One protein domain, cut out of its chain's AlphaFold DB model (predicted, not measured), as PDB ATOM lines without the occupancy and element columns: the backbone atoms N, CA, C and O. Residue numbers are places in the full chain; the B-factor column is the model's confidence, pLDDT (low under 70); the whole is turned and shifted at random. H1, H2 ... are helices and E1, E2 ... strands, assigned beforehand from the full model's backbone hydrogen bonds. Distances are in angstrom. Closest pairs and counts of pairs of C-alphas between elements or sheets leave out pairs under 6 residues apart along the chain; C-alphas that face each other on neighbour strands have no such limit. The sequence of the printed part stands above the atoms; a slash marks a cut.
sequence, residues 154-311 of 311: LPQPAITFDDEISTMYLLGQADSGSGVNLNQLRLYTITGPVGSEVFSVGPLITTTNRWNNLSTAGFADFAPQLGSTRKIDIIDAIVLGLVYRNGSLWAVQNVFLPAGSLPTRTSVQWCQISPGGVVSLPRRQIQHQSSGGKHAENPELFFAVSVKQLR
ATOM      1  N   LEU A 154      -0.699 -25.755  25.310       70.06
ATOM      2  CA  LEU A 154      -0.783 -24.729  26.372       70.06
ATOM      3  C   LEU A 154      -2.135 -24.748  27.101       70.06
ATOM      4  O   LEU A 154      -2.904 -23.793  26.968       70.06
ATOM      5  N   PRO A 155      -2.524 -25.868  27.744       85.94
ATOM      6  CA  PRO A 155      -3.868 -25.958  28.276       85.94
ATOM      7  C   PRO A 155      -3.996 -24.927  29.394       85.94
ATOM      8  O   PRO A 155      -3.383 -25.067  30.450       85.94
ATOM      9  N   GLN A 156      -4.788 -23.890  29.142       92.69
ATOM     10  CA  GLN A 156      -5.005 -22.785  30.058       92.69
ATOM     11  C   GLN A 156      -5.803 -23.306  31.255       92.69
ATOM     12  O   GLN A 156      -6.956 -23.706  31.058       92.69
ATOM     13  N   PRO A 157      -5.251 -23.301  32.484       95.88
ATOM     14  CA  PRO A 157      -6.030 -23.640  33.661       95.88
ATOM     15  C   PRO A 157      -7.118 -22.591  33.907       95.88
ATOM     16  O   PRO A 157      -6.912 -21.394  33.693       95.88
ATOM     17  N   ALA A 158      -8.290 -23.037  34.347       97.31
ATOM     18  CA  ALA A 158      -9.414 -22.155  34.612       97.31
ATOM     19  C   ALA A 158      -9.188 -21.342  35.890       97.31
ATOM     20  O   ALA A 158      -8.770 -21.864  36.923       97.31
ATOM     21  N   ILE A 159      -9.549 -20.064  35.849       97.44
ATOM     22  CA  ILE A 159      -9.887 -19.302  37.050       97.44
ATOM     23  C   ILE A 159     -11.325 -19.667  37.427       97.44
ATOM     24  O   ILE A 159     -12.262 -19.359  36.688       97.44
ATOM     25  N   THR A 160     -11.506 -20.349  38.554       97.44
ATOM     26  CA  THR A 160     -12.804 -20.907  38.953       97.44
ATOM     27  C   THR A 160     -13.475 -20.002  39.977       97.44
ATOM     28  O   THR A 160     -13.045 -19.924  41.124       97.44
ATOM     29  N   PHE A 161     -14.543 -19.314  39.570       95.94
ATOM     30  CA  PHE A 161     -15.392 -18.502  40.447       95.94
ATOM     31  C   PHE A 161     -16.527 -19.335  41.049       95.94
ATOM     32  O   PHE A 161     -17.699 -19.010  40.870       95.94
ATOM     33  N   ASP A 162     -16.148 -20.416  41.726       95.12
ATOM     34  CA  ASP A 162     -17.028 -21.328  42.458       95.12
ATOM     35  C   ASP A 162     -16.170 -22.112  43.470       95.12
ATOM     36  O   ASP A 162     -15.253 -22.837  43.067       95.12
ATOM     37  N   ASP A 163     -16.390 -21.904  44.769       94.88
ATOM     38  CA  ASP A 163     -15.616 -22.516  45.856       94.88
ATOM     39  C   ASP A 163     -16.102 -23.918  46.248       94.88
ATOM     40  O   ASP A 163     -15.446 -24.581  47.050       94.88
ATOM     41  N   GLU A 164     -17.157 -24.423  45.609       95.00
ATOM     42  CA  GLU A 164     -17.646 -25.794  45.792       95.00
ATOM     43  C   GLU A 164     -17.058 -26.771  44.756       95.00
ATOM     44  O   GLU A 164     -17.055 -27.992  44.940       95.00
ATOM     45  N   ILE A 165     -16.487 -26.256  43.662       94.56
ATOM     46  CA  ILE A 165     -15.974 -27.080  42.564       94.56
ATOM     47  C   ILE A 165     -14.540 -27.550  42.842       94.56
ATOM     48  O   ILE A 165     -13.575 -26.784  42.772       94.56
ATOM     49  N   SER A 166     -14.392 -28.857  43.090       95.06
ATOM     50  CA  SER A 166     -13.095 -29.546  43.216       95.06
ATOM     51  C   SER A 166     -12.439 -29.878  41.878       95.06
ATOM     52  O   SER A 166     -11.246 -30.142  41.843       95.06
ATOM     53  N   THR A 167     -13.167 -29.868  40.761       97.44
ATOM     54  CA  THR A 167     -12.569 -30.147  39.448       97.44
ATOM     55  C   THR A 167     -11.817 -28.921  38.945       97.44
ATOM     56  O   THR A 167     -12.410 -27.863  38.742       97.44
ATOM     57  N   MET A 168     -10.517 -29.052  38.694       97.75
ATOM     58  CA  MET A 168      -9.755 -28.041  37.961       97.75
ATOM     59  C   MET A 168      -9.895 -28.320  36.464       97.75
ATOM     60  O   MET A 168      -9.474 -29.371  35.980       97.75
ATOM     61  N   TYR A 169     -10.479 -27.382  35.726       97.38
ATOM     62  CA  TYR A 169     -10.611 -27.468  34.272       97.38
ATOM     63  C   TYR A 169      -9.432 -26.793  33.580       97.38
ATOM     64  O   TYR A 169      -8.977 -25.736  34.013       97.38
ATOM     65  N   LEU A 170      -8.981 -27.366  32.467       95.00
ATOM     66  CA  LEU A 170      -8.034 -26.723  31.563       95.00
ATOM     67  C   LEU A 170      -8.516 -26.860  30.122       95.00
ATOM     68  O   LEU A 170      -9.145 -27.856  29.767       95.00
ATOM     69  N   LEU A 171      -8.204 -25.884  29.275       92.31
ATOM     70  CA  LEU A 171      -8.624 -25.885  27.875       92.31
ATOM     71  C   LEU A 171      -7.447 -25.556  26.965       92.31
ATOM     72  O   LEU A 171      -6.770 -24.554  27.166       92.31
ATOM     73  N   GLY A 172      -7.233 -26.382  25.945       87.94
ATOM     74  CA  GLY A 172      -6.203 -26.162  24.932       87.94
ATOM     75  C   GLY A 172      -6.729 -26.394  23.521       87.94
ATOM     76  O   GLY A 172      -7.852 -26.867  23.329       87.94
ATOM     77  N   GLN A 173      -5.904 -26.094  22.519       82.88
ATOM     78  CA  GLN A 173      -6.177 -26.498  21.136       82.88
ATOM     79  C   GLN A 173      -6.227 -28.028  21.036       82.88
ATOM     80  O   GLN A 173      -5.413 -28.718  21.650       82.88
ATOM     81  N   ALA A 174      -7.154 -28.581  20.254       79.69
ATOM     82  CA  ALA A 174      -7.061 -29.985  19.860       79.69
ATOM     83  C   ALA A 174      -6.086 -30.129  18.681       79.69
ATOM     84  O   ALA A 174      -5.921 -29.197  17.903       79.69
ATOM     85  N   ASP A 175      -5.418 -31.273  18.557       66.06
ATOM     86  CA  ASP A 175      -4.499 -31.552  17.448       66.06
ATOM     87  C   ASP A 175      -5.230 -32.105  16.215       66.06
ATOM     88  O   ASP A 175      -6.199 -32.853  16.348       66.06
ATOM     89  N   SER A 176      -4.706 -31.786  15.031       53.09
ATOM     90  CA  SER A 176      -5.109 -32.348  13.731       53.09
ATOM     91  C   SER A 176      -3.920 -32.887  12.939       53.09
ATOM     92  O   SER A 176      -4.100 -33.257  11.781       53.09
ATOM     93  N   GLY A 177      -2.698 -32.869  13.490       50.00
ATOM     94  CA  GLY A 177      -1.465 -33.327  12.843       50.00
ATOM     95  C   GLY A 177      -1.090 -32.590  11.550       50.00
ATOM     96  O   GLY A 177      -0.074 -32.907  10.942       50.00
ATOM     97  N   SER A 178      -1.895 -31.618  11.110       51.38
ATOM     98  CA  SER A 178      -1.840 -31.032   9.763       51.38
ATOM     99  C   SER A 178      -1.608 -29.520   9.758       51.38
ATOM    100  O   SER A 178      -1.496 -28.921   8.693       51.38
ATOM    101  N   GLY A 179      -1.538 -28.876  10.931       51.94
ATOM    102  CA  GLY A 179      -1.407 -27.416  11.047       51.94
ATOM    103  C   GLY A 179      -2.682 -26.638  10.686       51.94
ATOM    104  O   GLY A 179      -2.677 -25.408  10.698       51.94
ATOM    105  N   VAL A 180      -3.788 -27.338  10.409       54.88
ATOM    106  CA  VAL A 180      -5.076 -26.763  10.000       54.88
ATOM    107  C   VAL A 180      -6.171 -27.198  10.987       54.88
ATOM    108  O   VAL A 180      -7.193 -27.771  10.620       54.88
ATOM    109  N   ASN A 181      -5.956 -26.941  12.281       59.50
ATOM    110  CA  ASN A 181      -6.999 -27.099  13.298       59.50
ATOM    111  C   ASN A 181      -8.006 -25.978  13.152       59.50
ATOM    112  O   ASN A 181      -7.820 -24.905  13.712       59.50
ATOM    113  N   LEU A 182      -9.058 -26.209  12.376       66.31
ATOM    114  CA  LEU A 182      -9.933 -25.099  12.062       66.31
ATOM    115  C   LEU A 182     -10.889 -24.761  13.199       66.31
ATOM    116  O   LEU A 182     -11.237 -23.608  13.324       66.31
ATOM    117  N   ASN A 183     -11.329 -25.691  14.038       83.12
ATOM    118  CA  ASN A 183     -12.435 -25.395  14.954       83.12
ATOM    119  C   ASN A 183     -12.504 -26.319  16.169       83.12
ATOM    120  O   ASN A 183     -13.595 -26.676  16.616       83.12
ATOM    121  N   GLN A 184     -11.356 -26.787  16.658       85.94
ATOM    122  CA  GLN A 184     -11.324 -27.835  17.670       85.94
ATOM    123  C   GLN A 184     -10.499 -27.442  18.894       85.94
ATOM    124  O   GLN A 184      -9.328 -27.078  18.801       85.94
ATOM    125  N   LEU A 185     -11.124 -27.580  20.059       87.69
ATOM    126  CA  LEU A 185     -10.521 -27.416  21.376       87.69
ATOM    127  C   LEU A 185     -10.595 -28.748  22.128       87.69
ATOM    128  O   LEU A 185     -11.368 -29.644  21.780       87.69
ATOM    129  N   ARG A 186      -9.798 -28.893  23.180       89.31
ATOM    130  CA  ARG A 186      -9.803 -30.067  24.051       89.31
ATOM    131  C   ARG A 186      -9.923 -29.626  25.499       89.31
ATOM    132  O   ARG A 186      -9.105 -28.834  25.963       89.31
ATOM    133  N   LEU A 187     -10.931 -30.158  26.189       92.25
ATOM    134  CA  LEU A 187     -11.062 -30.008  27.632       92.25
ATOM    135  C   LEU A 187     -10.171 -31.028  28.339       92.25
ATOM    136  O   LEU A 187     -10.061 -32.174  27.901       92.25
ATOM    137  N   TYR A 188      -9.580 -30.617  29.449       93.44
ATOM    138  CA  TYR A 188      -8.825 -31.453  30.370       93.44
ATOM    139  C   TYR A 188      -9.310 -31.195  31.791       93.44
ATOM    140  O   TYR A 188      -9.841 -30.121  32.089       93.44
ATOM    141  N   THR A 189      -9.110 -32.173  32.666       95.81
ATOM    142  CA  THR A 189      -9.474 -32.054  34.078       95.81
ATOM    143  C   THR A 189      -8.359 -32.541  34.979       95.81
ATOM    144  O   THR A 189      -7.661 -33.497  34.645       95.81
ATOM    145  N   ILE A 190      -8.253 -31.922  36.149       97.25
ATOM    146  CA  ILE A 190      -7.499 -32.433  37.288       97.25
ATOM    147  C   ILE A 190      -8.490 -32.627  38.437       97.25
ATOM    148  O   ILE A 190      -9.248 -31.711  38.772       97.25
ATOM    149  N   THR A 191      -8.531 -33.842  38.975       97.81
ATOM    150  CA  THR A 191      -9.455 -34.278  40.036       97.81
ATOM    151  C   THR A 191      -8.702 -35.074  41.104       97.81
ATOM    152  O   THR A 191      -7.491 -35.244  41.012       97.81
ATOM    153  N   GLY A 192      -9.409 -35.568  42.122       97.62
ATOM    154  CA  GLY A 192      -8.820 -36.324  43.230       97.62
ATOM    155  C   GLY A 192      -8.606 -35.468  44.482       97.62
ATOM    156  O   GLY A 192      -8.849 -34.261  44.456       97.62
ATOM    157  N   PRO A 193      -8.226 -36.083  45.612       97.12
ATOM    158  CA  PRO A 193      -7.878 -35.341  46.814       97.12
ATOM    159  C   PRO A 193      -6.517 -34.653  46.648       97.12
ATOM    160  O   PRO A 193      -5.672 -35.094  45.868       97.12
ATOM    161  N   VAL A 194      -6.290 -33.593  47.425       96.94
ATOM    162  CA  VAL A 194      -4.994 -32.902  47.476       96.94
ATOM    163  C   VAL A 194      -3.879 -33.891  47.844       96.94
ATOM    164  O   VAL A 194      -3.974 -34.566  48.868       96.94
ATOM    165  N   GLY A 195      -2.825 -33.956  47.028       96.19
ATOM    166  CA  GLY A 195      -1.704 -34.896  47.157       96.19
ATOM    167  C   GLY A 195      -1.871 -36.220  46.400       96.19
ATOM    168  O   GLY A 195      -0.927 -37.008  46.370       96.19
ATOM    169  N   SER A 196      -3.031 -36.457  45.781       96.88
ATOM    170  CA  SER A 196      -3.285 -37.598  44.891       96.88
ATOM    171  C   SER A 196      -4.070 -37.155  43.652       96.88
ATOM    172  O   SER A 196      -5.075 -37.766  43.277       96.88
ATOM    173  N   GLU A 197      -3.645 -36.046  43.051       97.75
ATOM    174  CA  GLU A 197      -4.275 -35.458  41.876       97.75
ATOM    175  C   GLU A 197      -4.181 -36.387  40.655       97.75
ATOM    176  O   GLU A 197      -3.158 -37.020  40.400       97.75
ATOM    177  N   VAL A 198      -5.240 -36.414  39.844       95.69
ATOM    178  CA  VAL A 198      -5.333 -37.210  38.616       95.69
ATOM    179  C   VAL A 198      -5.628 -36.293  37.438       95.69
ATOM    180  O   VAL A 198      -6.685 -35.663  37.381       95.69
ATOM    181  N   PHE A 199      -4.711 -36.244  36.474       93.56
ATOM    182  CA  PHE A 199      -4.937 -35.596  35.186       93.56
ATOM    183  C   PHE A 199      -5.751 -36.509  34.260       93.56
ATOM    184  O   PHE A 199      -5.521 -37.715  34.185       93.56
ATOM    185  N   SER A 200      -6.719 -35.949  33.538       91.75
ATOM    186  CA  SER A 200      -7.538 -36.689  32.576       91.75
ATOM    187  C   SER A 200      -7.802 -35.881  31.312       91.75
ATOM    188  O   SER A 200      -8.051 -34.672  31.345       91.75
ATOM    189  N   VAL A 201      -7.785 -36.580  30.178       88.94
ATOM    190  CA  VAL A 201      -8.167 -36.026  28.879       88.94
ATOM    191  C   VAL A 201      -9.687 -36.059  28.762       88.94
ATOM    192  O   VAL A 201     -10.302 -37.122  28.790       88.94
ATOM    193  N   GLY A 202     -10.289 -34.885  28.621       89.44
ATOM    194  CA  GLY A 202     -11.727 -34.709  28.489       89.44
ATOM    195  C   GLY A 202     -12.228 -34.699  27.035       89.44
ATOM    196  O   GLY A 202     -11.514 -35.072  26.086       89.44
ATOM    197  N   PRO A 203     -13.486 -34.269  26.832       90.25
ATOM    198  CA  PRO A 203     -14.136 -34.279  25.526       90.25
ATOM    199  C   PRO A 203     -13.442 -33.371  24.505       90.25
ATOM    200  O   PRO A 203     -12.885 -32.317  24.832       90.25
ATOM    201  N   LEU A 204     -13.509 -33.788  23.236       88.75
ATOM    202  CA  LEU A 204     -13.201 -32.925  22.100       88.75
ATOM    203  C   LEU A 204     -14.341 -31.923  21.944       88.75
ATOM    204  O   LEU A 204     -15.505 -32.313  21.892       88.75
ATOM    205  N   ILE A 205     -14.002 -30.651  21.820       88.50
ATOM    206  CA  ILE A 205     -14.958 -29.568  21.635       88.50
ATOM    207  C   ILE A 205     -14.829 -29.093  20.197       88.50
ATOM    208  O   ILE A 205     -13.758 -28.660  19.784       88.50
ATOM    209  N   THR A 206     -15.920 -29.163  19.437       87.38
ATOM    210  CA  THR A 206     -15.967 -28.633  18.069       87.38
ATOM    211  C   THR A 206     -16.799 -27.358  18.052       87.38
ATOM    212  O   THR A 206     -17.974 -27.370  18.412       87.38
ATOM    213  N   THR A 207     -16.197 -26.249  17.634       84.44
ATOM    214  CA  THR A 207     -16.879 -24.964  17.454       84.44
ATOM    215  C   THR A 207     -17.445 -24.843  16.040       84.44
ATOM    216  O   THR A 207     -17.016 -25.522  15.108       84.44
ATOM    217  N   THR A 208     -18.403 -23.940  15.837       82.06
ATOM    218  CA  THR A 208     -18.926 -23.635  14.492       82.06
ATOM    219  C   THR A 208     -17.974 -22.750  13.685       82.06
ATOM    220  O   THR A 208     -17.810 -22.948  12.484       82.06
ATOM    221  N   ASN A 209     -17.325 -21.785  14.343       83.88
ATOM    222  CA  ASN A 209     -16.355 -20.896  13.712       83.88
ATOM    223  C   ASN A 209     -15.046 -21.625  13.439       83.88
ATOM    224  O   ASN A 209     -14.587 -22.395  14.282       83.88
ATOM    225  N   ARG A 210     -14.456 -21.321  12.278       86.06
ATOM    226  CA  ARG A 210     -13.173 -21.859  11.828       86.06
ATOM    227  C   ARG A 210     -12.042 -20.815  11.940       86.06
ATOM    228  O   ARG A 210     -12.313 -19.643  11.693       86.06
ATOM    229  N   TRP A 211     -10.798 -21.217  12.225       85.81
ATOM    230  CA  TRP A 211      -9.584 -20.392  12.319       85.81
ATOM    231  C   TRP A 211      -8.321 -21.153  11.909       85.81
ATOM    232  O   TRP A 211      -8.223 -22.340  12.143       85.81
ATOM    233  N   ASN A 212      -7.303 -20.488  11.370       82.88
ATOM    234  CA  ASN A 212      -5.974 -21.102  11.304       82.88
ATOM    235  C   ASN A 212      -5.258 -20.965  12.647       82.88
ATOM    236  O   ASN A 212      -5.443 -19.966  13.342       82.88
ATOM    237  N   ASN A 213      -4.396 -21.932  12.973       79.56
ATOM    238  CA  ASN A 213      -3.576 -21.868  14.182       79.56
ATOM    239  C   ASN A 213      -2.359 -20.958  14.047       79.56
ATOM    240  O   ASN A 213      -1.872 -20.461  15.052       79.56
ATOM    241  N   LEU A 214      -1.872 -20.740  12.828       78.00
ATOM    242  CA  LEU A 214      -0.643 -19.999  12.569       78.00
ATOM    243  C   LEU A 214      -0.916 -18.802  11.669       78.00
ATOM    244  O   LEU A 214      -1.778 -18.865  10.791       78.00
ATOM    245  N   SER A 215      -0.140 -17.742  11.873       70.50
ATOM    246  CA  SER A 215      -0.227 -16.480  11.140       70.50
ATOM    247  C   SER A 215       0.174 -16.608   9.668       70.50
ATOM    248  O   SER A 215      -0.472 -16.051   8.782       70.50
ATOM    249  N   THR A 216       1.229 -17.374   9.406       69.25
ATOM    250  CA  THR A 216       1.831 -17.658   8.102       69.25
ATOM    251  C   THR A 216       2.644 -18.951   8.201       69.25
ATOM    252  O   THR A 216       2.878 -19.470   9.295       69.25
ATOM    253  N   ALA A 217       3.097 -19.484   7.063       64.00
ATOM    254  CA  ALA A 217       4.099 -20.545   7.075       64.00
ATOM    255  C   ALA A 217       5.389 -20.035   7.746       64.00
ATOM    256  O   ALA A 217       5.948 -19.028   7.315       64.00
ATOM    257  N   GLY A 218       5.854 -20.732   8.786       60.62
ATOM    258  CA  GLY A 218       7.132 -20.438   9.443       60.62
ATOM    259  C   GLY A 218       7.106 -19.367  10.541       60.62
ATOM    260  O   GLY A 218       8.164 -18.821  10.827       60.62
ATOM    261  N   PHE A 219       5.951 -19.080  11.161       66.31
ATOM    262  CA  PHE A 219       5.842 -18.179  12.329       66.31
ATOM    263  C   PHE A 219       6.367 -16.750  12.085       66.31
ATOM    264  O   PHE A 219       6.895 -16.113  12.988       66.31
ATOM    265  N   ALA A 220       6.254 -16.230  10.858       73.81
ATOM    266  CA  ALA A 220       6.730 -14.882  10.572       73.81
ATOM    267  C   ALA A 220       5.863 -13.809  11.254       73.81
ATOM    268  O   ALA A 220       4.638 -13.959  11.365       73.81
ATOM    269  N   ASP A 221       6.501 -12.689  11.614       81.56
ATOM    270  CA  ASP A 221       5.832 -11.494  12.129       81.56
ATOM    271  C   ASP A 221       4.640 -11.112  11.237       81.56
ATOM    272  O   ASP A 221       4.747 -11.005  10.006       81.56
ATOM    273  N   PHE A 222       3.486 -10.865  11.855       83.19
ATOM    274  CA  PHE A 222       2.217 -10.816  11.134       83.19
ATOM    275  C   PHE A 222       1.474  -9.494  11.278       83.19
ATOM    276  O   PHE A 222       1.030  -8.927  10.275       83.19
ATOM    277  N   ALA A 223       1.315  -9.001  12.506       82.44
ATOM    278  CA  ALA A 223       0.452  -7.860  12.775       82.44
ATOM    279  C   ALA A 223       1.115  -6.532  12.361       82.44
ATOM    280  O   ALA A 223       2.333  -6.385  12.471       82.44
ATOM    281  N   PRO A 224       0.340  -5.549  11.871       82.12
ATOM    282  CA  PRO A 224       0.882  -4.251  11.484       82.12
ATOM    283  C   PRO A 224       1.391  -3.465  12.701       82.12
ATOM    284  O   PRO A 224       0.794  -3.504  13.776       82.12
ATOM    285  N   GLN A 225       2.455  -2.684  12.502       80.25
ATOM    286  CA  GLN A 225       2.980  -1.737  13.484       80.25
ATOM    287  C   GLN A 225       2.865  -0.312  12.935       80.25
ATOM    288  O   GLN A 225       3.403   0.004  11.875       80.25
ATOM    289  N   LEU A 226       2.170   0.574  13.654       85.06
ATOM    290  CA  LEU A 226       2.013   1.964  13.221       85.06
ATOM    291  C   LEU A 226       3.384   2.649  13.082       85.06
ATOM    292  O   LEU A 226       4.197   2.607  14.003       85.06
ATOM    293  N   GLY A 227       3.624   3.289  11.936       90.00
ATOM    294  CA  GLY A 227       4.864   4.026  11.669       90.00
ATOM    295  C   GLY A 227       6.086   3.151  11.368       90.00
ATOM    296  O   GLY A 227       7.200   3.664  11.349       90.00
ATOM    297  N   SER A 228       5.906   1.848  11.133       90.31
ATOM    298  CA  SER A 228       6.989   0.912  10.831       90.31
ATOM    299  C   SER A 228       6.567  -0.077   9.744       90.31
ATOM    300  O   SER A 228       5.408  -0.471   9.658       90.31
ATOM    301  N   THR A 229       7.519  -0.504   8.915       88.44
ATOM    302  CA  THR A 229       7.327  -1.630   7.985       88.44
ATOM    303  C   THR A 229       7.606  -2.981   8.643       88.44
ATOM    304  O   THR A 229       7.256  -4.016   8.079       88.44
ATOM    305  N   ARG A 230       8.219  -2.988   9.839       86.56
ATOM    306  CA  ARG A 230       8.355  -4.195  10.661       86.56
ATOM    307  C   ARG A 230       6.986  -4.600  11.188       86.56
ATOM    308  O   ARG A 230       6.183  -3.743  11.556       86.56
ATOM    309  N   LYS A 231       6.736  -5.901  11.213       83.25
ATOM    310  CA  LYS A 231       5.506  -6.477  11.744       83.25
ATOM    311  C   LYS A 231       5.727  -6.932  13.187       83.25
ATOM    312  O   LYS A 231       6.856  -6.967  13.667       83.25
ATOM    313  N   ILE A 232       4.635  -7.236  13.873       81.50
ATOM    314  CA  ILE A 232       4.621  -7.750  15.243       81.50
ATOM    315  C   ILE A 232       4.332  -9.249  15.183       81.50
ATOM    316  O   ILE A 232       3.361  -9.666  14.536       81.50
ATOM    317  N   ASP A 233       5.156 -10.040  15.865       80.00
ATOM    318  CA  ASP A 233       4.843 -11.435  16.150       80.00
ATOM    319  C   ASP A 233       3.638 -11.514  17.094       80.00
ATOM    320  O   ASP A 233       3.599 -10.878  18.149       80.00
ATOM    321  N   ILE A 234       2.632 -12.275  16.681       74.75
ATOM    322  CA  ILE A 234       1.423 -12.545  17.467       74.75
ATOM    323  C   ILE A 234       1.231 -14.049  17.693       74.75
ATOM    324  O   ILE A 234       0.116 -14.488  17.976       74.75
ATOM    325  N   ILE A 235       2.332 -14.796  17.561       77.62
ATOM    326  CA  ILE A 235       2.506 -16.206  17.885       77.62
ATOM    327  C   ILE A 235       1.482 -17.070  17.128       77.62
ATOM    328  O   ILE A 235       1.379 -17.009  15.897       77.62
ATOM    329  N   ASP A 236       0.722 -17.883  17.848       78.56
ATOM    330  CA  ASP A 236      -0.204 -18.889  17.358       78.56
ATOM    331  C   ASP A 236      -1.563 -18.770  18.063       78.56
ATOM    332  O   ASP A 236      -1.755 -17.956  18.961       78.56
ATOM    333  N   ALA A 237      -2.563 -19.513  17.590       80.88
ATOM    334  CA  ALA A 237      -3.940 -19.397  18.052       80.88
ATOM    335  C   ALA A 237      -4.138 -20.150  19.375       80.88
ATOM    336  O   ALA A 237      -4.706 -21.245  19.400       80.88
ATOM    337  N   ILE A 238      -3.675 -19.570  20.475       79.69
ATOM    338  CA  ILE A 238      -3.666 -20.197  21.799       79.69
ATOM    339  C   ILE A 238      -4.797 -19.681  22.686       79.69
ATOM    340  O   ILE A 238      -5.275 -18.552  22.559       79.69
ATOM    341  N   VAL A 239      -5.280 -20.552  23.573       86.50
ATOM    342  CA  VAL A 239      -6.245 -20.154  24.604       86.50
ATOM    343  C   VAL A 239      -5.457 -19.412  25.678       86.50
ATOM    344  O   VAL A 239      -4.600 -20.006  26.315       86.50
ATOM    345  N   LEU A 240      -5.743 -18.123  25.864       82.19
ATOM    346  CA  LEU A 240      -5.006 -17.243  26.791       82.19
ATOM    347  C   LEU A 240      -5.831 -16.835  28.016       82.19
ATOM    348  O   LEU A 240      -5.378 -16.089  28.879       82.19
ATOM    349  N   GLY A 241      -7.072 -17.305  28.098       89.38
ATOM    350  CA  GLY A 241      -7.918 -17.089  29.260       89.38
ATOM    351  C   GLY A 241      -9.033 -18.113  29.320       89.38
ATOM    352  O   GLY A 241      -9.672 -18.415  28.310       89.38
ATOM    353  N   LEU A 242      -9.258 -18.639  30.520       94.75
ATOM    354  CA  LEU A 242     -10.324 -19.577  30.823       94.75
ATOM    355  C   LEU A 242     -10.896 -19.239  32.194       94.75
ATOM    356  O   LEU A 242     -10.166 -19.158  33.180       94.75
ATOM    357  N   VAL A 243     -12.208 -19.053  32.259       96.19
ATOM    358  CA  VAL A 243     -12.927 -18.802  33.507       96.19
ATOM    359  C   VAL A 243     -14.044 -19.818  33.655       96.19
ATOM    360  O   VAL A 243     -14.858 -19.952  32.749       96.19
ATOM    361  N   TYR A 244     -14.131 -20.482  34.802       96.69
ATOM    362  CA  TYR A 244     -15.337 -21.207  35.187       96.69
ATOM    363  C   TYR A 244     -16.226 -20.296  36.035       96.69
ATOM    364  O   TYR A 244     -15.770 -19.741  37.036       96.69
ATOM    365  N   ARG A 245     -17.491 -20.131  35.645       93.50
ATOM    366  CA  ARG A 245     -18.496 -19.386  36.414       93.50
ATOM    367  C   ARG A 245     -19.903 -19.849  36.050       93.50
ATOM    368  O   ARG A 245     -20.207 -20.000  34.866       93.50
ATOM    369  N   ASN A 246     -20.764 -20.021  37.055       93.12
ATOM    370  CA  ASN A 246     -22.180 -20.374  36.891       93.12
ATOM    371  C   ASN A 246     -22.387 -21.615  35.992       93.12
ATOM    372  O   ASN A 246     -23.172 -21.588  35.044       93.12
ATOM    373  N   GLY A 247     -21.624 -22.687  36.232       92.88
ATOM    374  CA  GLY A 247     -21.741 -23.941  35.473       92.88
ATOM    375  C   GLY A 247     -21.186 -23.901  34.044       92.88
ATOM    376  O   GLY A 247     -21.439 -24.821  33.269       92.88
ATOM    377  N   SER A 248     -20.462 -22.844  33.661       94.75
ATOM    378  CA  SER A 248     -19.911 -22.670  32.312       94.75
ATOM    379  C   SER A 248     -18.438 -22.285  32.330       94.75
ATOM    380  O   SER A 248     -17.999 -21.505  33.171       94.75
ATOM    381  N   LEU A 249     -17.703 -22.779  31.338       95.25
ATOM    382  CA  LEU A 249     -16.357 -22.343  30.992       95.25
ATOM    383  C   LEU A 249     -16.430 -21.260  29.914       95.25
ATOM    384  O   LEU A 249     -17.052 -21.450  28.871       95.25
ATOM    385  N   TRP A 250     -15.776 -20.135  30.156       93.81
ATOM    386  CA  TRP A 250     -15.648 -19.010  29.240       93.81
ATOM    387  C   TRP A 250     -14.199 -18.919  28.801       93.81
ATOM    388  O   TRP A 250     -13.329 -18.608  29.615       93.81
ATOM    389  N   ALA A 251     -13.942 -19.205  27.530       90.94
ATOM    390  CA  ALA A 251     -12.600 -19.191  26.970       90.94
ATOM    391  C   ALA A 251     -12.408 -18.018  26.012       90.94
ATOM    392  O   ALA A 251     -13.341 -17.662  25.289       90.94
ATOM    393  N   VAL A 252     -11.192 -17.476  25.964       88.06
ATOM    394  CA  VAL A 252     -10.742 -16.515  24.949       88.06
ATOM    395  C   VAL A 252      -9.518 -17.031  24.223       88.06
ATOM    396  O   VAL A 252      -8.633 -17.652  24.811       88.06
ATOM    397  N   GLN A 253      -9.478 -16.746  22.931       83.75
ATOM    398  CA  GLN A 253      -8.425 -17.186  22.039       83.75
ATOM    399  C   GLN A 253      -8.150 -16.092  21.005       83.75
ATOM    400  O   GLN A 253      -9.087 -15.475  20.485       83.75
ATOM    401  N   ASN A 254      -6.882 -15.868  20.668       81.88
ATOM    402  CA  ASN A 254      -6.532 -15.213  19.411       81.88
ATOM    403  C   ASN A 254      -6.628 -16.230  18.262       81.88
ATOM    404  O   ASN A 254      -6.361 -17.412  18.443       81.88
ATOM    405  N   VAL A 255      -7.037 -15.793  17.075       84.06
ATOM    406  CA  VAL A 255      -7.284 -16.670  15.923       84.06
ATOM    407  C   VAL A 255      -6.919 -16.012  14.603       84.06
ATOM    408  O   VAL A 255      -7.059 -14.799  14.445       84.06
ATOM    409  N   PHE A 256      -6.528 -16.818  13.615       84.38
ATOM    410  CA  PHE A 256      -6.113 -16.333  12.300       84.38
ATOM    411  C   PHE A 256      -7.155 -16.606  11.219       84.38
ATOM    412  O   PHE A 256      -7.770 -17.673  11.173       84.38
ATOM    413  N   LEU A 257      -7.367 -15.623  10.341       85.31
ATOM    414  CA  LEU A 257      -8.420 -15.642   9.328       85.31
ATOM    415  C   LEU A 257      -7.956 -15.026   7.998       85.31
ATOM    416  O   LEU A 257      -7.095 -14.145   8.005       85.31
ATOM    417  N   PRO A 258      -8.593 -15.377   6.865       87.44
ATOM    418  CA  PRO A 258      -9.615 -16.420   6.711       87.44
ATOM    419  C   PRO A 258      -9.076 -17.829   7.008       87.44
ATOM    420  O   PRO A 258      -7.913 -18.128   6.775       87.44
ATOM    421  N   ALA A 259      -9.937 -18.674   7.568       85.50
ATOM    422  CA  ALA A 259      -9.609 -20.058   7.881       85.50
ATOM    423  C   ALA A 259      -9.459 -20.903   6.606       85.50
ATOM    424  O   ALA A 259     -10.238 -20.745   5.667       85.50
ATOM    425  N   GLY A 260      -8.504 -21.833   6.593       80.62
ATOM    426  CA  GLY A 260      -8.252 -22.756   5.481       80.62
ATOM    427  C   GLY A 260      -7.471 -22.159   4.305       80.62
ATOM    428  O   GLY A 260      -7.220 -22.863   3.331       80.62
ATOM    429  N   SER A 261      -7.070 -20.892   4.379       82.56
ATOM    430  CA  SER A 261      -6.178 -20.241   3.413       82.56
ATOM    431  C   SER A 261      -5.131 -19.398   4.138       82.56
ATOM    432  O   SER A 261      -5.113 -19.376   5.366       82.56
ATOM    433  N   LEU A 262      -4.212 -18.755   3.407       84.00
ATOM    434  CA  LEU A 262      -3.192 -17.904   4.022       84.00
ATOM    435  C   LEU A 262      -3.874 -16.778   4.821       84.00
ATOM    436  O   LEU A 262      -4.591 -15.971   4.216       84.00
ATOM    437  N   PRO A 263      -3.674 -16.696   6.150       85.38
ATOM    438  CA  PRO A 263      -4.314 -15.657   6.934       85.38
ATOM    439  C   PRO A 263      -3.863 -14.269   6.509       85.38
ATOM    440  O   PRO A 263      -2.702 -14.027   6.191       85.38
ATOM    441  N   THR A 264      -4.800 -13.333   6.536       86.62
ATOM    442  CA  THR A 264      -4.567 -11.915   6.234       86.62
ATOM    443  C   THR A 264      -4.946 -11.010   7.398       86.62
ATOM    444  O   THR A 264      -4.662  -9.813   7.376       86.62
ATOM    445  N   ARG A 265      -5.580 -11.575   8.432       82.44
ATOM    446  CA  ARG A 265      -5.911 -10.891   9.679       82.44
ATOM    447  C   ARG A 265      -5.886 -11.841  10.872       82.44
ATOM    448  O   ARG A 265      -6.031 -13.055  10.731       82.44
ATOM    449  N   THR A 266      -5.776 -11.241  12.048       83.06
ATOM    450  CA  THR A 266      -6.001 -11.895  13.336       83.06
ATOM    451  C   THR A 266      -7.279 -11.353  13.964       83.06
ATOM    452  O   THR A 266      -7.780 -10.290  13.581       83.06
ATOM    453  N   SER A 267      -7.832 -12.096  14.907       83.62
ATOM    454  CA  SER A 267      -8.999 -11.702  15.671       83.62
ATOM    455  C   SER A 267      -8.960 -12.303  17.063       83.62
ATOM    456  O   SER A 267      -8.374 -13.358  17.268       83.62
ATOM    457  N   VAL A 268      -9.673 -11.684  17.998       83.81
ATOM    458  CA  VAL A 268     -10.041 -12.327  19.263       83.81
ATOM    459  C   VAL A 268     -11.397 -13.012  19.094       83.81
ATOM    460  O   VAL A 268     -12.302 -12.430  18.484       83.81
ATOM    461  N   GLN A 269     -11.532 -14.231  19.614       83.94
ATOM    462  CA  GLN A 269     -12.807 -14.933  19.769       83.94
ATOM    463  C   GLN A 269     -12.999 -15.393  21.214       83.94
ATOM    464  O   GLN A 269     -12.025 -15.653  21.921       83.94
ATOM    465  N   TRP A 270     -14.254 -15.543  21.633       86.06
ATOM    466  CA  TRP A 270     -14.599 -16.198  22.890       86.06
ATOM    467  C   TRP A 270     -15.705 -17.235  22.702       86.06
ATOM    468  O   TRP A 270     -16.530 -17.142  21.789       86.06
ATOM    469  N   CYS A 271     -15.731 -18.238  23.575       87.06
ATOM    470  CA  CYS A 271     -16.768 -19.264  23.576       87.06
ATOM    471  C   CYS A 271     -17.208 -19.618  24.996       87.06
ATOM    472  O   CYS A 271     -16.409 -19.607  25.933       87.06
ATOM    473  N   GLN A 272     -18.499 -19.922  25.125       91.31
ATOM    474  CA  GLN A 272     -19.069 -20.545  26.313       91.31
ATOM    475  C   GLN A 272     -19.171 -22.052  26.075       91.31
ATOM    476  O   GLN A 272     -19.771 -22.489  25.088       91.31
ATOM    477  N   ILE A 273     -18.582 -22.831  26.975       92.25
ATOM    478  CA  ILE A 273     -18.461 -24.284  26.893       92.25
ATOM    479  C   ILE A 273     -19.014 -24.876  28.193       92.25
ATOM    480  O   ILE A 273     -18.698 -24.401  29.284       92.25
ATOM    481  N   SER A 274     -19.836 -25.916  28.108       93.62
ATOM    482  CA  SER A 274     -20.227 -26.687  29.289       93.62
ATOM    483  C   SER A 274     -19.072 -27.578  29.771       93.62
ATOM    484  O   SER A 274     -18.245 -28.005  28.964       93.62
ATOM    485  N   PRO A 275     -19.027 -27.972  31.053       92.12
ATOM    486  CA  PRO A 275     -18.066 -28.972  31.531       92.12
ATOM    487  C   PRO A 275     -18.118 -30.319  30.788       92.12
ATOM    488  O   PRO A 275     -17.143 -31.060  30.790       92.12
ATOM    489  N   GLY A 276     -19.240 -30.628  30.123       90.12
ATOM    490  CA  GLY A 276     -19.389 -31.793  29.243       90.12
ATOM    491  C   GLY A 276     -18.853 -31.596  27.818       90.12
ATOM    492  O   GLY A 276     -18.971 -32.501  26.999       90.12
ATOM    493  N   GLY A 277     -18.284 -30.430  27.496       84.38
ATOM    494  CA  GLY A 277     -17.684 -30.133  26.191       84.38
ATOM    495  C   GLY A 277     -18.657 -29.626  25.121       84.38
ATOM    496  O   GLY A 277     -18.322 -29.639  23.937       84.38
ATOM    497  N   VAL A 278     -19.854 -29.169  25.502       85.69
ATOM    498  CA  VAL A 278     -20.846 -28.622  24.558       85.69
ATOM    499  C   VAL A 278     -20.692 -27.107  24.454       85.69
ATOM    500  O   VAL A 278     -20.716 -26.412  25.468       85.69
ATOM    501  N   VAL A 279     -20.576 -26.580  23.233       81.88
ATOM    502  CA  VAL A 279     -20.538 -25.130  22.978       81.88
ATOM    503  C   VAL A 279     -21.963 -24.580  22.952       81.88
ATOM    504  O   VAL A 279     -22.757 -24.982  22.103       81.88
ATOM    505  N   SER A 280     -22.295 -23.651  23.849       71.06
ATOM    506  CA  SER A 280     -23.637 -23.047  23.925       71.06
ATOM    507  C   SER A 280     -23.739 -21.692  23.219       71.06
ATOM    508  O   SER A 280     -24.800 -21.355  22.696       71.06
ATOM    509  N   LEU A 281     -22.650 -20.913  23.157       63.50
ATOM    510  CA  LEU A 281     -22.610 -19.601  22.498       63.50
ATOM    511  C   LEU A 281     -21.242 -19.331  21.838       63.50
ATOM    512  O   LEU A 281     -20.292 -18.962  22.534       63.50
ATOM    513  N   PRO A 282     -21.123 -19.409  20.499       55.84
ATOM    514  CA  PRO A 282     -20.013 -18.803  19.774       55.84
ATOM    515  C   PRO A 282     -20.347 -17.320  19.543       55.84
ATOM    516  O   PRO A 282     -20.949 -16.964  18.530       55.84
ATOM    517  N   ARG A 283     -20.057 -16.428  20.499       55.12
ATOM    518  CA  ARG A 283     -20.340 -14.990  20.329       55.12
ATOM    519  C   ARG A 283     -19.074 -14.204  19.975       55.12
ATOM    520  O   ARG A 283     -18.059 -14.333  20.627       55.12
ATOM    521  N   ARG A 284     -19.251 -13.389  18.929       54.34
ATOM    522  CA  ARG A 284     -18.537 -12.203  18.422       54.34
ATOM    523  C   ARG A 284     -17.004 -12.153  18.403       54.34
ATOM    524  O   ARG A 284     -16.269 -12.539  19.290       54.34
ATOM    525  N   GLN A 285     -16.578 -11.574  17.294       50.03
ATOM    526  CA  GLN A 285     -15.232 -11.430  16.797       50.03
ATOM    527  C   GLN A 285     -14.858  -9.946  16.931       50.03
ATOM    528  O   GLN A 285     -15.546  -9.111  16.339       50.03
ATOM    529  N   ILE A 286     -13.814  -9.590  17.684       50.88
ATOM    530  CA  ILE A 286     -13.235  -8.238  17.575       50.88
ATOM    531  C   ILE A 286     -12.238  -8.281  16.421       50.88
ATOM    532  O   ILE A 286     -11.184  -8.908  16.511       50.88
ATOM    533  N   GLN A 287     -12.628  -7.671  15.304       43.78
ATOM    534  CA  GLN A 287     -11.868  -7.688  14.059       43.78
ATOM    535  C   GLN A 287     -10.868  -6.532  14.020       43.78
ATOM    536  O   GLN A 287     -11.267  -5.374  14.130       43.78
ATOM    537  N   HIS A 288      -9.599  -6.838  13.750       48.03
ATOM    538  CA  HIS A 288      -8.628  -5.841  13.299       48.03
ATOM    539  C   HIS A 288      -8.470  -5.951  11.779       48.03
ATOM    540  O   HIS A 288      -8.130  -7.011  11.248       48.03
ATOM    541  N   GLN A 289      -8.762  -4.860  11.065       37.41
ATOM    542  CA  GLN A 289      -8.509  -4.744   9.629       37.41
ATOM    543  C   GLN A 289      -7.137  -4.109   9.395       37.41
ATOM    544  O   GLN A 289      -6.764  -3.153  10.071       37.41
ATOM    545  N   SER A 290      -6.407  -4.611   8.400       39.44
ATOM    546  CA  SER A 290      -5.075  -4.139   7.999       39.44
ATOM    547  C   SER A 290      -5.038  -2.706   7.439       39.44
ATOM    548  O   SER A 290      -3.956  -2.206   7.147       39.44
ATOM    549  N   SER A 291      -6.181  -2.026   7.302       37.47
ATOM    550  CA  SER A 291      -6.307  -0.714   6.649       37.47
ATOM    551  C   SER A 291      -6.771   0.437   7.555       37.47
ATOM    552  O   SER A 291      -7.043   1.526   7.058       37.47
ATOM    553  N   GLY A 292      -6.830   0.262   8.878       34.59
ATOM    554  CA  GLY A 292      -7.209   1.339   9.797       34.59
ATOM    555  C   GLY A 292      -6.323   1.337  11.030       34.59
ATOM    556  O   GLY A 292      -6.343   0.372  11.782       34.59
ATOM    557  N   GLY A 293      -5.540   2.401  11.226       33.31
ATOM    558  CA  GLY A 293      -4.530   2.521  12.282       33.31
ATOM    559  C   GLY A 293      -5.080   2.434  13.709       33.31
ATOM    560  O   GLY A 293      -5.204   3.448  14.390       33.31
ATOM    561  N   LYS A 294      -5.368   1.221  14.184       36.78
ATOM    562  CA  LYS A 294      -5.649   0.918  15.588       36.78
ATOM    563  C   LYS A 294      -4.781  -0.251  16.053       36.78
ATOM    564  O   LYS A 294      -4.557  -1.203  15.310       36.78
ATOM    565  N   HIS A 295      -4.267  -0.090  17.268       39.53
ATOM    566  CA  HIS A 295      -3.257  -0.910  17.934       39.53
ATOM    567  C   HIS A 295      -3.577  -2.414  17.909       39.53
ATOM    568  O   HIS A 295      -4.736  -2.802  18.002       39.53
ATOM    569  N   ALA A 296      -2.544  -3.256  17.797       37.78
ATOM    570  CA  ALA A 296      -2.650  -4.672  18.137       37.78
ATOM    571  C   ALA A 296      -2.792  -4.784  19.662       37.78
ATOM    572  O   ALA A 296      -1.962  -4.245  20.397       37.78
ATOM    573  N   GLU A 297      -3.853  -5.427  20.139       42.69
ATOM    574  CA  GLU A 297      -4.163  -5.529  21.568       42.69
ATOM    575  C   GLU A 297      -3.955  -6.967  22.059       42.69
ATOM    576  O   GLU A 297      -4.354  -7.929  21.403       42.69
ATOM    577  N   ASN A 298      -3.304  -7.110  23.219       39.16
ATOM    578  CA  ASN A 298      -3.076  -8.398  23.869       39.16
ATOM    579  C   ASN A 298      -4.414  -8.932  24.441       39.16
ATOM    580  O   ASN A 298      -5.027  -8.240  25.263       39.16
ATOM    581  N   PRO A 299      -4.873 -10.139  24.059       40.69
ATOM    582  CA  PRO A 299      -6.137 -10.718  24.527       40.69
ATOM    583  C   PRO A 299      -6.230 -10.891  26.055       40.69
ATOM    584  O   PRO A 299      -7.339 -10.849  26.594       40.69
ATOM    585  N   GLU A 300      -5.107 -10.997  26.776       39.69
ATOM    586  CA  GLU A 300      -5.100 -11.075  28.248       39.69
ATOM    587  C   GLU A 300      -5.640  -9.800  28.915       39.69
ATOM    588  O   GLU A 300      -6.362  -9.868  29.913       39.69
ATOM    589  N   LEU A 301      -5.348  -8.625  28.341       33.16
ATOM    590  CA  LEU A 301      -5.802  -7.332  28.870       33.16
ATOM    591  C   LEU A 301      -7.306  -7.109  28.645       33.16
ATOM    592  O   LEU A 301      -7.956  -6.436  29.446       33.16
ATOM    593  N   PHE A 302      -7.878  -7.693  27.588       32.41
ATOM    594  CA  PHE A 302      -9.294  -7.524  27.243       32.41
ATOM    595  C   PHE A 302     -10.221  -8.470  28.026       32.41
ATOM    596  O   PHE A 302     -11.344  -8.094  28.377       32.41
ATOM    597  N   PHE A 303      -9.766  -9.684  28.353       39.28
ATOM    598  CA  PHE A 303     -10.619 -10.683  29.005       39.28
ATOM    599  C   PHE A 303     -10.923 -10.356  30.475       39.28
ATOM    600  O   PHE A 303     -12.060 -10.515  30.924       39.28
ATOM    601  N   ALA A 304      -9.955  -9.787  31.204       32.16
ATOM    602  CA  ALA A 304     -10.140  -9.368  32.597       32.16
ATOM    603  C   ALA A 304     -11.215  -8.269  32.766       32.16
ATOM    604  O   ALA A 304     -11.868  -8.189  33.809       32.16
ATOM    605  N   VAL A 305     -11.440  -7.443  31.735       27.42
ATOM    606  CA  VAL A 305     -12.443  -6.363  31.749       27.42
ATOM    607  C   VAL A 305     -13.846  -6.880  31.402       27.42
ATOM    608  O   VAL A 305     -14.829  -6.415  31.977       27.42
ATOM    609  N   SER A 306     -13.961  -7.878  30.518       30.97
ATOM    610  CA  SER A 306     -15.262  -8.379  30.045       30.97
ATOM    611  C   SER A 306     -15.963  -9.312  31.047       30.97
ATOM    612  O   SER A 306     -17.184  -9.240  31.199       30.97
ATOM    613  N   VAL A 307     -15.219 -10.114  31.822       33.44
ATOM    614  CA  VAL A 307     -15.807 -11.084  32.776       33.44
ATOM    615  C   VAL A 307     -16.483 -10.411  33.983       33.44
ATOM    616  O   VAL A 307     -17.427 -10.965  34.542       33.44
ATOM    617  N   LYS A 308     -16.100  -9.176  34.350       28.41
ATOM    618  CA  LYS A 308     -16.814  -8.389  35.381       28.41
ATOM    619  C   LYS A 308     -18.236  -7.978  34.968       28.41
ATOM    620  O   LYS A 308     -19.015  -7.594  35.836       28.41
ATOM    621  N   GLN A 309     -18.575  -8.039  33.678       28.94
ATOM    622  CA  GLN A 309     -19.879  -7.621  33.147       28.94
ATOM    623  C   GLN A 309     -20.807  -8.789  32.783       28.94
ATOM    624  O   GLN A 309     -21.964  -8.556  32.434       28.94
ATOM    625  N   LEU A 310     -20.332 -10.033  32.882       33.31
ATOM    626  CA  LEU A 310     -21.151 -11.222  32.656       33.31
ATOM    627  C   LEU A 310     -21.955 -11.510  33.934       33.31
ATOM    628  O   LEU A 310     -21.442 -12.105  34.881       33.31
ATOM    629  N   ARG A 311     -23.185 -10.980  33.969       32.97
ATOM    630  CA  ARG A 311     -24.234 -11.342  34.935       32.97
ATOM    631  C   ARG A 311     -24.861 -12.676  34.557       32.97
ATOM    632  O   ARG A 311     -25.095 -12.869  33.343       32.97
TER     633      ARG A 311
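This is residues 154 to 311 of the 311 residues of an uncharacterized protein of Verrucomicrobia bacterium (UniProt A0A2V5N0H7). Two strongly twisted sheets lie partly face to face with their strands crossed, a loose sandwich of four strands, E4 to E7, and three, E1 to E3, with the short end helix H1 over the face of the larger sheet that is turned away from the smaller one. The turn between E2 and E3 reaches out at one end of the long axis, and the long link of residues 207 to 238 reaches out at the other. The printed part has 158 residues in the order E1 E2 E3 E4 E5 E6 E7 H1, mostly strand, with under half of the residues in named elements. The sheets, E4 E5 E6 E7 and E1 E2 E3, are antiparallel throughout. The whole is compact, with a radius of gyration of the C-alphas of 16.6 A and spans of 53 by 37 by 29 A.

E4, residues 239 to 245, E5, residues 248 to 257, E6, residues 265 to 273, and E7, residues 279 to 287, form a meander, each strand the antiparallel neighbour of the one before. Within hydrogen-bond range are N 243 and O 250 of the hairpin E4 and E5, 2.9 A, N 255 and O 267 of E5 and E6, 2.8 A, and N 280 and O 272 of E6 and E7, 3.0 A. E5 bends by 56 degrees at residue 254. E1, residues 168 to 173, E2, residues 184 to 191, and E3, residues 198 to 206, form a second meander; N 170 and O 188 are 2.9 A apart, N 202 and O 187 2.8 A. The two sheets make a sandwich, two sheets face to face, with strands at 49 degrees; the closest C-alphas of E1 and E4 are those of Gly 172 and Val 239, 6.0 A. H1, residues 299 to 309, is on the sheet E4 E5 E6 E7, making two layers, a helix on one face of a sheet, at a height over the sheet of 9.1 A. It lies over E5, slantwise to the strands at 36 degrees on the local plane, and is only just not over E4, on which 2 of its C-alphas fall. In H1, 3 of 7 O i to N i+4 pairs and 4 of 8 O i to N i+3 pairs are within hydrogen-bond range.

E5 spans 26.6 A, E6 25.2 A, E3 24.7 A, E2 23.4 A and E7 21.4 A. E1 begins at C-alpha 168, (-9.755, -28.041, 37.961), and H1 ends at C-alpha 309, (-19.879, -7.621, 33.147).

The C-alphas farthest apart, of Pro 193 and Gly 227, are 54.3 A apart. The printed part has no cut; the links E3 to E4 and E7 to H1 are long. Confidence is under 70 in residues 175 to 182, 216 to 219 and 281 to 311.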